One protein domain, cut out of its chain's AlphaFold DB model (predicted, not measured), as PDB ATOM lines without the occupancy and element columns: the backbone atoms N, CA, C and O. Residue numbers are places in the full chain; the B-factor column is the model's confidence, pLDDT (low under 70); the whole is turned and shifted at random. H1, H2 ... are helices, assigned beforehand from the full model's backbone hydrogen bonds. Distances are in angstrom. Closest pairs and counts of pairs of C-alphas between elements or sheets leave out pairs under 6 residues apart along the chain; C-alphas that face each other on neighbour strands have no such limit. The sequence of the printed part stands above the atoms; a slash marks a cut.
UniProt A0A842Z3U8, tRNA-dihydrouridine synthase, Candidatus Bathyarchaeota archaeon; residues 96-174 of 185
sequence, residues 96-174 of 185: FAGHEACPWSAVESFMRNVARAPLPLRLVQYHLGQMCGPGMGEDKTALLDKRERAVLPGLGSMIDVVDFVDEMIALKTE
ATOM      1  N   PHE A  96    -268.335-197.949-222.219       92.94
ATOM      2  CA  PHE A  96    -268.847-196.968-223.184       92.94
ATOM      3  C   PHE A  96    -270.371-196.984-223.359       92.94
ATOM      4  O   PHE A  96    -270.915-196.080-223.984       92.94
ATOM      5  N   ALA A  97    -271.060-197.965-222.775       94.00
ATOM      6  CA  ALA A  97    -272.513-197.964-222.633       94.00
ATOM      7  C   ALA A  97    -272.972-197.285-221.324       94.00
ATOM      8  O   ALA A  97    -274.159-197.293-221.016       94.00
ATOM      9  N   GLY A  98    -272.049-196.690-220.555       91.62
ATOM     10  CA  GLY A  98    -272.353-195.936-219.335       91.62
ATOM     11  C   GLY A  98    -272.387-196.771-218.054       91.62
ATOM     12  O   GLY A  98    -272.791-196.264-217.013       91.62
ATOM     13  N   HIS A  99    -271.964-198.037-218.097       93.81
ATOM     14  CA  HIS A  99    -271.890-198.870-216.898       93.81
ATOM     15  C   HIS A  99    -270.602-198.593-216.112       93.81
ATOM     16  O   HIS A  99    -269.510-198.676-216.676       93.81
ATOM     17  N   GLU A 100    -270.710-198.353-214.804       92.12
ATOM     18  CA  GLU A 100    -269.550-198.150-213.913       92.12
ATOM     19  C   GLU A 100    -268.798-199.467-213.612       92.12
ATOM     20  O   GLU A 100    -267.569-199.484-213.521       92.12
ATOM     21  N   ALA A 101    -269.511-200.597-213.568       94.38
ATOM     22  CA  ALA A 101    -268.953-201.945-213.419       94.38
ATOM     23  C   ALA A 101    -269.456-202.893-214.519       94.38
ATOM     24  O   ALA A 101    -270.462-202.622-215.172       94.38
ATOM     25  N   CYS A 102    -268.754-204.012-214.736       96.94
ATOM     26  CA  CYS A 102    -269.121-204.980-215.771       96.94
ATOM     27  C   CYS A 102    -270.449-205.673-215.435       96.94
ATOM     28  O   CYS A 102    -270.503-206.401-214.443       96.94
ATOM     29  N   PRO A 103    -271.504-205.532-216.259       95.81
ATOM     30  CA  PRO A 103    -272.737-206.279-216.064       95.81
ATOM     31  C   PRO A 103    -272.619-207.705-216.626       95.81
ATOM     32  O   PRO A 103    -271.829-207.972-217.538       95.81
ATOM     33  N   TRP A 104    -273.473-208.617-216.150       95.38
ATOM     34  CA  TRP A 104    -273.590-209.971-216.710       95.38
ATOM     35  C   TRP A 104    -273.918-209.966-218.206       95.38
ATOM     36  O   TRP A 104    -273.320-210.729-218.960       95.38
ATOM     37  N   SER A 105    -274.757-209.036-218.669       94.56
ATOM     38  CA  SER A 105    -275.110-208.897-220.089       94.56
ATOM     39  C   SER A 105    -273.893-208.687-221.001       94.56
ATOM     40  O   SER A 105    -273.888-209.126-222.158       94.56
ATOM     41  N   ALA A 106    -272.826-208.070-220.486       96.50
ATOM     42  CA  ALA A 106    -271.577-207.897-221.214       96.50
ATOM     43  C   ALA A 106    -270.773-209.207-221.299       96.50
ATOM     44  O   ALA A 106    -270.227-209.515-222.359       96.50
ATOM     45  N   VAL A 107    -270.757-210.010-220.226       96.88
ATOM     46  CA  VAL A 107    -270.186-211.374-220.215       96.88
ATOM     47  C   VAL A 107    -270.914-212.271-221.206       96.88
ATOM     48  O   VAL A 107    -270.281-212.945-222.017       96.88
ATOM     49  N   GLU A 108    -272.243-212.236-221.204       94.75
ATOM     50  CA  GLU A 108    -273.064-213.017-222.128       94.75
ATOM     51  C   GLU A 108    -272.821-212.610-223.584       94.75
ATOM     52  O   GLU A 108    -272.644-213.464-224.454       94.75
ATOM     53  N   SER A 109    -272.740-211.305-223.854       95.62
ATOM     54  CA  SER A 109    -272.427-210.786-225.190       95.62
ATOM     55  C   SER A 109    -271.030-211.205-225.652       95.62
ATOM     56  O   SER A 109    -270.856-211.598-226.806       95.62
ATOM     57  N   PHE A 110    -270.042-211.188-224.752       97.06
ATOM     58  CA  PHE A 110    -268.707-211.714-225.026       97.06
ATOM     59  C   PHE A 110    -268.748-213.210-225.366       97.06
ATOM     60  O   PHE A 110    -268.227-213.606-226.408       97.06
ATOM     61  N   MET A 111    -269.423-214.033-224.557       96.38
ATOM     62  CA  MET A 111    -269.542-215.476-224.797       96.38
ATOM     63  C   MET A 111    -270.254-215.790-226.118       96.38
ATOM     64  O   MET A 111    -269.810-216.661-226.869       96.38
ATOM     65  N   ARG A 112    -271.301-215.032-226.465       94.56
ATOM     66  CA  ARG A 112    -271.993-215.148-227.756       94.56
ATOM     67  C   ARG A 112    -271.070-214.820-228.930       94.56
ATOM     68  O   ARG A 112    -271.091-215.516-229.944       94.56
ATOM     69  N   ASN A 113    -270.241-213.786-228.793       95.50
ATOM     70  CA  ASN A 113    -269.268-213.416-229.815       95.50
ATOM     71  C   ASN A 113    -268.169-214.472-229.962       95.50
ATOM     72  O   ASN A 113    -267.855-214.840-231.088       95.50
ATOM     73  N   VAL A 114    -267.655-215.025-228.860       95.94
ATOM     74  CA  VAL A 114    -266.670-216.119-228.884       95.94
ATOM     75  C   VAL A 114    -267.239-217.376-229.544       95.94
ATOM     76  O   VAL A 114    -266.537-218.033-230.305       95.94
ATOM     77  N   ALA A 115    -268.516-217.701-229.327       92.88
ATOM     78  CA  ALA A 115    -269.151-218.835-229.999       92.88
ATOM     79  C   ALA A 115    -269.227-218.657-231.531       92.88
ATOM     80  O   ALA A 115    -269.157-219.636-232.272       92.88
ATOM     81  N   ARG A 116    -269.356-217.412-232.014       93.62
ATOM     82  CA  ARG A 116    -269.428-217.074-233.450       93.62
ATOM     83  C   ARG A 116    -268.054-216.868-234.089       93.62
ATOM     84  O   ARG A 116    -267.869-217.188-235.257       93.62
ATOM     85  N   ALA A 117    -267.119-216.309-233.330       96.44
ATOM     86  CA  ALA A 117    -265.754-215.997-233.727       96.44
ATOM     87  C   ALA A 117    -264.798-216.531-232.644       96.44
ATOM     88  O   ALA A 117    -264.437-215.795-231.719       96.44
ATOM     89  N   PRO A 118    -264.420-217.823-232.722       94.25
ATOM     90  CA  PRO A 118    -263.675-218.489-231.663       94.25
ATOM     91  C   PRO A 118    -262.320-217.851-231.375       94.25
ATOM     92  O   PRO A 118    -261.534-217.563-232.278       94.25
ATOM     93  N   LEU A 119    -262.028-217.708-230.085       97.00
ATOM     94  CA  LEU A 119    -260.704-217.383-229.571       97.00
ATOM     95  C   LEU A 119    -260.060-218.647-228.981       97.00
ATOM     96  O   LEU A 119    -260.772-219.538-228.511       97.00
ATOM     97  N   PRO A 120    -258.719-218.727-228.929       97.94
ATOM     98  CA  PRO A 120    -258.031-219.725-228.119       97.94
ATOM     99  C   PRO A 120    -258.581-219.764-226.686       97.94
ATOM    100  O   PRO A 120    -258.710-218.721-226.045       97.94
ATOM    101  N   LEU A 121    -258.838-220.966-226.158       98.12
ATOM    102  CA  LEU A 121    -259.458-221.183-224.841       98.12
ATOM    103  C   LEU A 121    -258.812-220.348-223.722       98.12
ATOM    104  O   LEU A 121    -259.503-219.718-222.927       98.12
ATOM    105  N   ARG A 122    -257.474-220.282-223.696       98.00
ATOM    106  CA  ARG A 122    -256.723-219.492-222.707       98.00
ATOM    107  C   ARG A 122    -257.055-217.999-222.745       98.00
ATOM    108  O   ARG A 122    -257.065-217.362-221.696       98.00
ATOM    109  N   LEU A 123    -257.328-217.441-223.925       98.06
ATOM    110  CA  LEU A 123    -257.731-216.041-224.059       98.06
ATOM    111  C   LEU A 123    -259.156-215.832-223.553       98.06
ATOM    112  O   LEU A 123    -259.402-214.856-222.854       98.06
ATOM    113  N   VAL A 124    -260.069-216.767-223.827       98.25
ATOM    114  CA  VAL A 124    -261.439-216.723-223.286       98.25
ATOM    115  C   VAL A 124    -261.410-216.737-221.756       98.25
ATOM    116  O   VAL A 124    -261.986-215.857-221.122       98.25
ATOM    117  N   GLN A 125    -260.666-217.673-221.163       98.38
ATOM    118  CA  GLN A 125    -260.476-217.775-219.710       98.38
ATOM    119  C   GLN A 125    -259.879-216.494-219.118       98.38
ATOM    120  O   GLN A 125    -260.333-216.020-218.077       98.38
ATOM    121  N   TYR A 126    -258.877-215.916-219.789       98.12
ATOM    122  CA  TYR A 126    -258.272-214.657-219.373       98.12
ATOM    123  C   TYR A 126    -259.287-213.508-219.392       98.12
ATOM    124  O   TYR A 126    -259.441-212.834-218.377       98.12
ATOM    125  N   HIS A 127    -260.012-213.312-220.498       98.00
ATOM    126  CA  HIS A 127    -261.016-212.255-220.620       98.00
ATOM    127  C   HIS A 127    -262.131-212.400-219.583       98.00
ATOM    128  O   HIS A 127    -262.424-211.427-218.896       98.00
ATOM    129  N   LEU A 128    -262.671-213.607-219.378       98.12
ATOM    130  CA  LEU A 128    -263.657-213.854-218.321       98.12
ATOM    131  C   LEU A 128    -263.096-213.523-216.933       98.12
ATOM    132  O   LEU A 128    -263.767-212.884-216.129       98.12
ATOM    133  N   GLY A 129    -261.841-213.881-216.652       97.94
ATOM    134  CA  GLY A 129    -261.196-213.556-215.378       97.94
ATOM    135  C   GLY A 129    -261.031-212.051-215.135       97.94
ATOM    136  O   GLY A 129    -261.069-211.608-213.980       97.94
ATOM    137  N   GLN A 130    -260.855-211.269-216.204       97.81
ATOM    138  CA  GLN A 130    -260.793-209.809-216.141       97.81
ATOM    139  C   GLN A 130    -262.185-209.190-215.995       97.81
ATOM    140  O   GLN A 130    -262.388-208.411-215.069       97.81
ATOM    141  N   MET A 131    -263.132-209.577-216.854       97.88
ATOM    142  CA  MET A 131    -264.506-209.061-216.881       97.88
ATOM    143  C   MET A 131    -265.267-209.358-215.590       97.88
ATOM    144  O   MET A 131    -265.976-208.508-215.067       97.88
ATOM    145  N   CYS A 132    -265.097-210.560-215.043       97.94
ATOM    146  CA  CYS A 132    -265.759-210.954-213.807       97.94
ATOM    147  C   CYS A 132    -265.029-210.473-212.543       97.94
ATOM    148  O   CYS A 132    -265.479-210.750-211.433       97.94
ATOM    149  N   GLY A 133    -263.869-209.826-212.694       97.06
ATOM    150  CA  GLY A 133    -263.090-209.268-211.596       97.06
ATOM    151  C   GLY A 133    -263.562-207.884-211.147       97.06
ATOM    152  O   GLY A 133    -264.517-207.346-211.696       97.06
ATOM    153  N   PRO A 134    -262.884-207.285-210.152       95.88
ATOM    154  CA  PRO A 134    -263.175-205.915-209.743       95.88
ATOM    155  C   PRO A 134    -262.820-204.920-210.855       95.88
ATOM    156  O   PRO A 134    -261.764-205.027-211.487       95.88
ATOM    157  N   GLY A 135    -263.685-203.923-211.044       92.56
ATOM    158  CA  GLY A 135    -263.494-202.837-212.001       92.56
ATOM    159  C   GLY A 135    -262.319-201.902-211.683       92.56
ATOM    160  O   GLY A 135    -261.689-201.932-210.619       92.56
ATOM    161  N   MET A 136    -262.013-201.008-212.627       91.31
ATOM    162  CA  MET A 136    -260.980-199.978-212.448       91.31
ATOM    163  C   MET A 136    -261.528-198.605-212.032       91.31
ATOM    164  O   MET A 136    -260.731-197.806-211.546       91.31
ATOM    165  N   GLY A 137    -262.840-198.367-212.137       87.62
ATOM    166  CA  GLY A 137    -263.513-197.139-211.692       87.62
ATOM    167  C   GLY A 137    -263.720-197.067-210.175       87.62
ATOM    168  O   GLY A 137    -263.071-197.802-209.428       87.62
ATOM    169  N   GLU A 138    -264.603-196.178-209.722       88.62
ATOM    170  CA  GLU A 138    -264.990-196.073-208.306       88.62
ATOM    171  C   GLU A 138    -265.765-197.310-207.849       88.62
ATOM    172  O   GLU A 138    -265.487-197.863-206.783       88.62
ATOM    173  N   ASP A 139    -266.664-197.799-208.707       91.44
ATOM    174  CA  ASP A 139    -267.336-199.071-208.499       91.44
ATOM    175  C   ASP A 139    -266.359-200.237-208.738       91.44
ATOM    176  O   ASP A 139    -265.861-200.484-209.843       91.44
ATOM    177  N   LYS A 140    -266.050-200.949-207.651       92.69
ATOM    178  CA  LYS A 140    -265.180-202.134-207.629       92.69
ATOM    179  C   LYS A 140    -265.965-203.441-207.581       92.69
ATOM    180  O   LYS A 140    -265.353-204.485-207.348       92.69
ATOM    181  N   THR A 141    -267.282-203.394-207.782       93.81
ATOM    182  CA  THR A 141    -268.136-204.581-207.799       93.81
ATOM    183  C   THR A 141    -267.595-205.592-208.807       93.81
ATOM    184  O   THR A 141    -267.224-205.250-209.930       93.81
ATOM    185  N   ALA A 142    -267.499-206.843-208.366       96.56
ATOM    186  CA  ALA A 142    -267.036-207.969-209.162       96.56
ATOM    187  C   ALA A 142    -268.177-208.977-209.295       96.56
ATOM    188  O   ALA A 142    -268.882-209.243-208.322       96.56
ATOM    189  N   LEU A 143    -268.329-209.560-210.483       97.00
ATOM    190  CA  LEU A 143    -269.326-210.607-210.725       97.00
ATOM    191  C   LEU A 143    -268.955-211.917-210.018       97.00
ATOM    192  O   LEU A 143    -269.828-212.651-209.558       97.00
ATOM    193  N   LEU A 144    -267.650-212.192-209.936       97.31
ATOM    194  CA  LEU A 144    -267.077-213.381-209.321       97.31
ATOM    195  C   LEU A 144    -266.033-212.994-208.273       97.31
ATOM    196  O   LEU A 144    -265.199-212.104-208.478       97.31
ATOM    197  N   ASP A 145    -266.017-213.725-207.165       96.25
ATOM    198  CA  ASP A 145    -264.991-213.569-206.147       96.25
ATOM    199  C   ASP A 145    -263.627-214.139-206.601       96.25
ATOM    200  O   ASP A 145    -263.436-214.662-207.705       96.25
ATOM    201  N   LYS A 146    -262.600-213.992-205.756       96.19
ATOM    202  CA  LYS A 146    -261.245-214.460-206.086       96.19
ATOM    203  C   LYS A 146    -261.161-215.985-206.250       96.19
ATOM    204  O   LYS A 146    -260.352-216.441-207.055       96.19
ATOM    205  N   ARG A 147    -261.926-216.759-205.474       97.00
ATOM    206  CA  ARG A 147    -261.911-218.230-205.501       97.00
ATOM    207  C   ARG A 147    -262.640-218.744-206.736       97.00
ATOM    208  O   ARG A 147    -262.089-219.575-207.444       97.00
ATOM    209  N   GLU A 148    -263.805-218.179-207.034       97.50
ATOM    210  CA  GLU A 148    -264.605-218.496-208.220       97.50
ATOM    211  C   GLU A 148    -263.797-218.241-209.502       97.50
ATOM    212  O   GLU A 148    -263.669-219.117-210.355       97.50
ATOM    213  N   ARG A 149    -263.124-217.085-209.612       97.25
ATOM    214  CA  ARG A 149    -262.267-216.789-210.776       97.25
ATOM    215  C   ARG A 149    -261.038-217.685-210.890       97.25
ATOM    216  O   ARG A 149    -260.532-217.868-211.996       97.25
ATOM    217  N   ALA A 150    -260.538-218.230-209.781       97.38
ATOM    218  CA  ALA A 150    -259.372-219.114-209.797       97.38
ATOM    219  C   ALA A 150    -259.656-220.465-210.475       97.38
ATOM    220  O   ALA A 150    -258.709-221.165-210.828       97.38
ATOM    221  N   VAL A 151    -260.930-220.808-210.697       97.62
ATOM    222  CA  VAL A 151    -261.346-222.018-211.421       97.62
ATOM    223  C   VAL A 151    -261.105-221.888-212.928       97.62
ATOM    224  O   VAL A 151    -260.694-222.857-213.564       97.62
ATOM    225  N   LEU A 152    -261.274-220.688-213.502       97.75
ATOM    226  CA  LEU A 152    -261.229-220.447-214.955       97.75
ATOM    227  C   LEU A 152    -259.990-221.031-215.664       97.75
ATOM    228  O   LEU A 152    -260.169-221.682-216.693       97.75
ATOM    229  N   PRO A 153    -258.743-220.867-215.167       97.12
ATOM    230  CA  PRO A 153    -257.563-221.427-215.832       97.12
ATOM    231  C   PRO A 153    -257.506-222.964-215.829       97.12
ATOM    232  O   PRO A 153    -256.734-223.543-216.598       97.12
ATOM    233  N   GLY A 154    -258.264-223.619-214.943       96.69
ATOM    234  CA  GLY A 154    -258.335-225.075-214.818       96.69
ATOM    235  C   GLY A 154    -259.346-225.735-215.758       96.69
ATOM    236  O   GLY A 154    -259.283-226.946-215.939       96.69
ATOM    237  N   LEU A 155    -260.244-224.961-216.375       98.06
ATOM    238  CA  LEU A 155    -261.248-225.480-217.304       98.06
ATOM    239  C   LEU A 155    -260.566-226.002-218.582       98.06
ATOM    240  O   LEU A 155    -259.692-225.338-219.149       98.06
ATOM    241  N   GLY A 156    -260.918-227.215-219.010       97.69
ATOM    242  CA  GLY A 156    -260.195-227.944-220.057       97.69
ATOM    243  C   GLY A 156    -260.704-227.672-221.470       97.69
ATOM    244  O   GLY A 156    -259.975-227.861-222.444       97.69
ATOM    245  N   SER A 157    -261.944-227.209-221.587       97.81
ATOM    246  CA  SER A 157    -262.628-227.011-222.857       97.81
ATOM    247  C   SER A 157    -263.539-225.783-222.835       97.81
ATOM    248  O   SER A 157    -263.849-225.220-221.788       97.81
ATOM    249  N   MET A 158    -263.995-225.366-224.020       96.62
ATOM    250  CA  MET A 158    -265.017-224.321-224.132       96.62
ATOM    251  C   MET A 158    -266.366-224.749-223.547       96.62
ATOM    252  O   MET A 158    -267.119-223.882-223.121       96.62
ATOM    253  N   ILE A 159    -266.662-226.053-223.515       96.19
ATOM    254  CA  ILE A 159    -267.890-226.583-222.908       96.19
ATOM    255  C   ILE A 159    -267.838-226.347-221.398       96.19
ATOM    256  O   ILE A 159    -268.734-225.705-220.869       96.19
ATOM    257  N   ASP A 160    -266.724-226.708-220.750       97.75
ATOM    258  CA  ASP A 160    -266.536-226.470-219.311       97.75
ATOM    259  C   ASP A 160    -266.644-224.977-218.954       97.75
ATOM    260  O   ASP A 160    -267.135-224.615-217.889       97.75
ATOM    261  N   VAL A 161    -266.181-224.090-219.846       97.50
ATOM    262  CA  VAL A 161    -266.329-222.635-219.680       97.50
ATOM    263  C   VAL A 161    -267.789-222.204-219.771       97.50
ATOM    264  O   VAL A 161    -268.217-221.388-218.961       97.50
ATOM    265  N   VAL A 162    -268.547-222.714-220.742       95.88
ATOM    266  CA  VAL A 162    -269.976-222.398-220.876       95.88
ATOM    267  C   VAL A 162    -270.748-222.900-219.661       95.88
ATOM    268  O   VAL A 162    -271.467-222.109-219.061       95.88
ATOM    269  N   ASP A 163    -270.530-224.151-219.253       95.62
ATOM    270  CA  ASP A 163    -271.192-224.748-218.089       95.62
ATOM    271  C   ASP A 163    -270.890-223.950-216.812       95.62
ATOM    272  O   ASP A 163    -271.802-223.605-216.062       95.62
ATOM    273  N   PHE A 164    -269.625-223.562-216.610       96.81
ATOM    274  CA  PHE A 164    -269.222-222.710-215.492       96.81
ATOM    275  C   PHE A 164    -269.924-221.344-215.509       96.81
ATOM    276  O   PHE A 164    -270.409-220.882-214.478       96.81
ATOM    277  N   VAL A 165    -269.981-220.663-216.659       95.88
ATOM    278  CA  VAL A 165    -270.631-219.344-216.744       95.88
ATOM    279  C   VAL A 165    -272.147-219.468-216.544       95.88
ATOM    280  O   VAL A 165    -272.719-218.636-215.840       95.88
ATOM    281  N   ASP A 166    -272.786-220.500-217.101       93.88
ATOM    282  CA  ASP A 166    -274.215-220.787-216.919       93.88
ATOM    283  C   ASP A 166    -274.552-220.995-215.434       93.88
ATOM    284  O   ASP A 166    -275.489-220.374-214.920       93.88
ATOM    285  N   GLU A 167    -273.758-221.812-214.732       94.12
ATOM    286  CA  GLU A 167    -273.901-222.062-213.296       94.12
ATOM    287  C   GLU A 167    -273.730-220.773-212.483       94.12
ATOM    288  O   GLU A 167    -274.587-220.432-211.665       94.12
ATOM    289  N   MET A 168    -272.664-220.007-212.737       94.94
ATOM    290  CA  MET A 168    -272.401-218.774-211.992       94.94
ATOM    291  C   MET A 168    -273.479-217.712-212.215       94.94
ATOM    292  O   MET A 168    -273.860-217.027-211.264       94.94
ATOM    293  N   ILE A 169    -274.008-217.579-213.433       92.56
ATOM    294  CA  ILE A 169    -275.140-216.690-213.707       92.56
ATOM    295  C   ILE A 169    -276.357-217.130-212.895       92.56
ATOM    296  O   ILE A 169    -276.956-216.295-212.214       92.56
ATOM    297  N   ALA A 170    -276.712-218.417-212.928       90.75
ATOM    298  CA  ALA A 170    -277.867-218.933-212.196       90.75
ATOM    299  C   ALA A 170    -277.735-218.687-210.685       90.75
ATOM    300  O   ALA A 170    -278.668-218.196-210.052       90.75
ATOM    301  N   LEU A 171    -276.549-218.943-210.125       91.69
ATOM    302  CA  LEU A 171    -276.250-218.737-208.708       91.69
ATOM    303  C   LEU A 171    -276.272-217.261-208.286       91.69
ATOM    304  O   LEU A 171    -276.709-216.951-207.182       91.69
ATOM    305  N   LYS A 172    -275.770-216.346-209.126       91.69
ATOM    306  CA  LYS A 172    -275.578-214.927-208.758       91.69
ATOM    307  C   LYS A 172    -276.747-214.021-209.128       91.69
ATOM    308  O   LYS A 172    -276.835-212.920-208.596       91.69
ATOM    309  N   THR A 173    -277.596-214.439-210.063       87.00
ATOM    310  CA  THR A 173    -278.706-213.615-210.577       87.00
ATOM    311  C   THR A 173    -280.082-214.205-210.297       87.00
ATOM    312  O   THR A 173    -281.074-213.582-210.657       87.00
ATOM    313  N   GLU A 174    -280.151-215.408-209.713       80.12
ATOM    314  CA  GLU A 174    -281.386-216.193-209.527       80.12
ATOM    315  C   GLU A 174    -282.144-216.477-210.844       80.12
ATOM    316  O   GLU A 174    -283.276-216.964-210.845       80.12
TER     317      GLU A 174
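This is residues 96 to 174 of the 185 residues of the protein "tRNA-dihydrouridine synthase" of Candidatus Bathyarchaeota archaeon (UniProt A0A842Z3U8). Three helices, H1, H2 and H4, lie side by side with their centres in a triangle; H2 and H4 run one way and H1 the other, and few of their C-alphas come near each other. Past the end where H1 begins and H2 ends, the chain makes a large loop within residues 132 to 145, and the stretch before H1 lies at this end too; the short H3 is near H2, away from H1. The printed part has 79 residues, with four named helices in the order H1, H2, H3, H4 and no named strand; the class is all helix. It is compact, with a radius of gyration of the C-alphas of 12.2 A, and rounded in outline, spanning 34 by 26 by 23 A.

H1, residues 104 to 116, and H2, residues 121 to 131, form a helical hairpin over a tight link. They only just touch, with 3 pairs of C-alphas within 8 A, the closest being those of Val 107 and Met 131, 7.0 A apart. They run opposite ways at a shallow tilt of 17 degrees. H3, residues 146 to 149, is close to H2 but not clearly touching it; their closest C-alphas, of Gly 129 and Arg 149, are 5.7 A apart. H3 is apart from H1. H4, residues 158 to 173, is close to H1 but not clearly touching it, with the closest C-alphas, of Trp 104 and Ile 169, 7.5 A apart. H4 and H1 run opposite ways at a shallow tilt of 18 degrees. H4 is also close to H2 but not clearly touching it; the closest C-alphas, of Leu 121 and Met 158, are 6.4 A apart. H4 and H2 run the same way at a shallow tilt of 19 degrees. H3 and H4 are apart. In H1, H2 and H4 every pair of O i and N i+4 is within hydrogen-bond range; H3 is too short for such a pair.

H1 begins at C-alpha 104, at (-273.590, -209.971, -216.710), and measures 18.7 A from first to last C-alpha. H2 measures 15.4 A and ends at C-alpha 131, at (-264.506, -209.061, -216.881). H3 has four residues and measures 5.3 A. H4, the longest helix with 16 residues, measures 22.0 A and ends at C-alpha 173, at (-278.706, -213.615, -210.577).

The two C-alphas farthest apart are those of Glu 138 and Gly 156, at 34.3 A. The printed part, residues 96 to 174, has no cut. The link from H2 to H3 is long, with 14 residues, and the link from H3 to H4 is short, with 8. The mean pLDDT of the printed part is 95.3, and no printed residue is under 70.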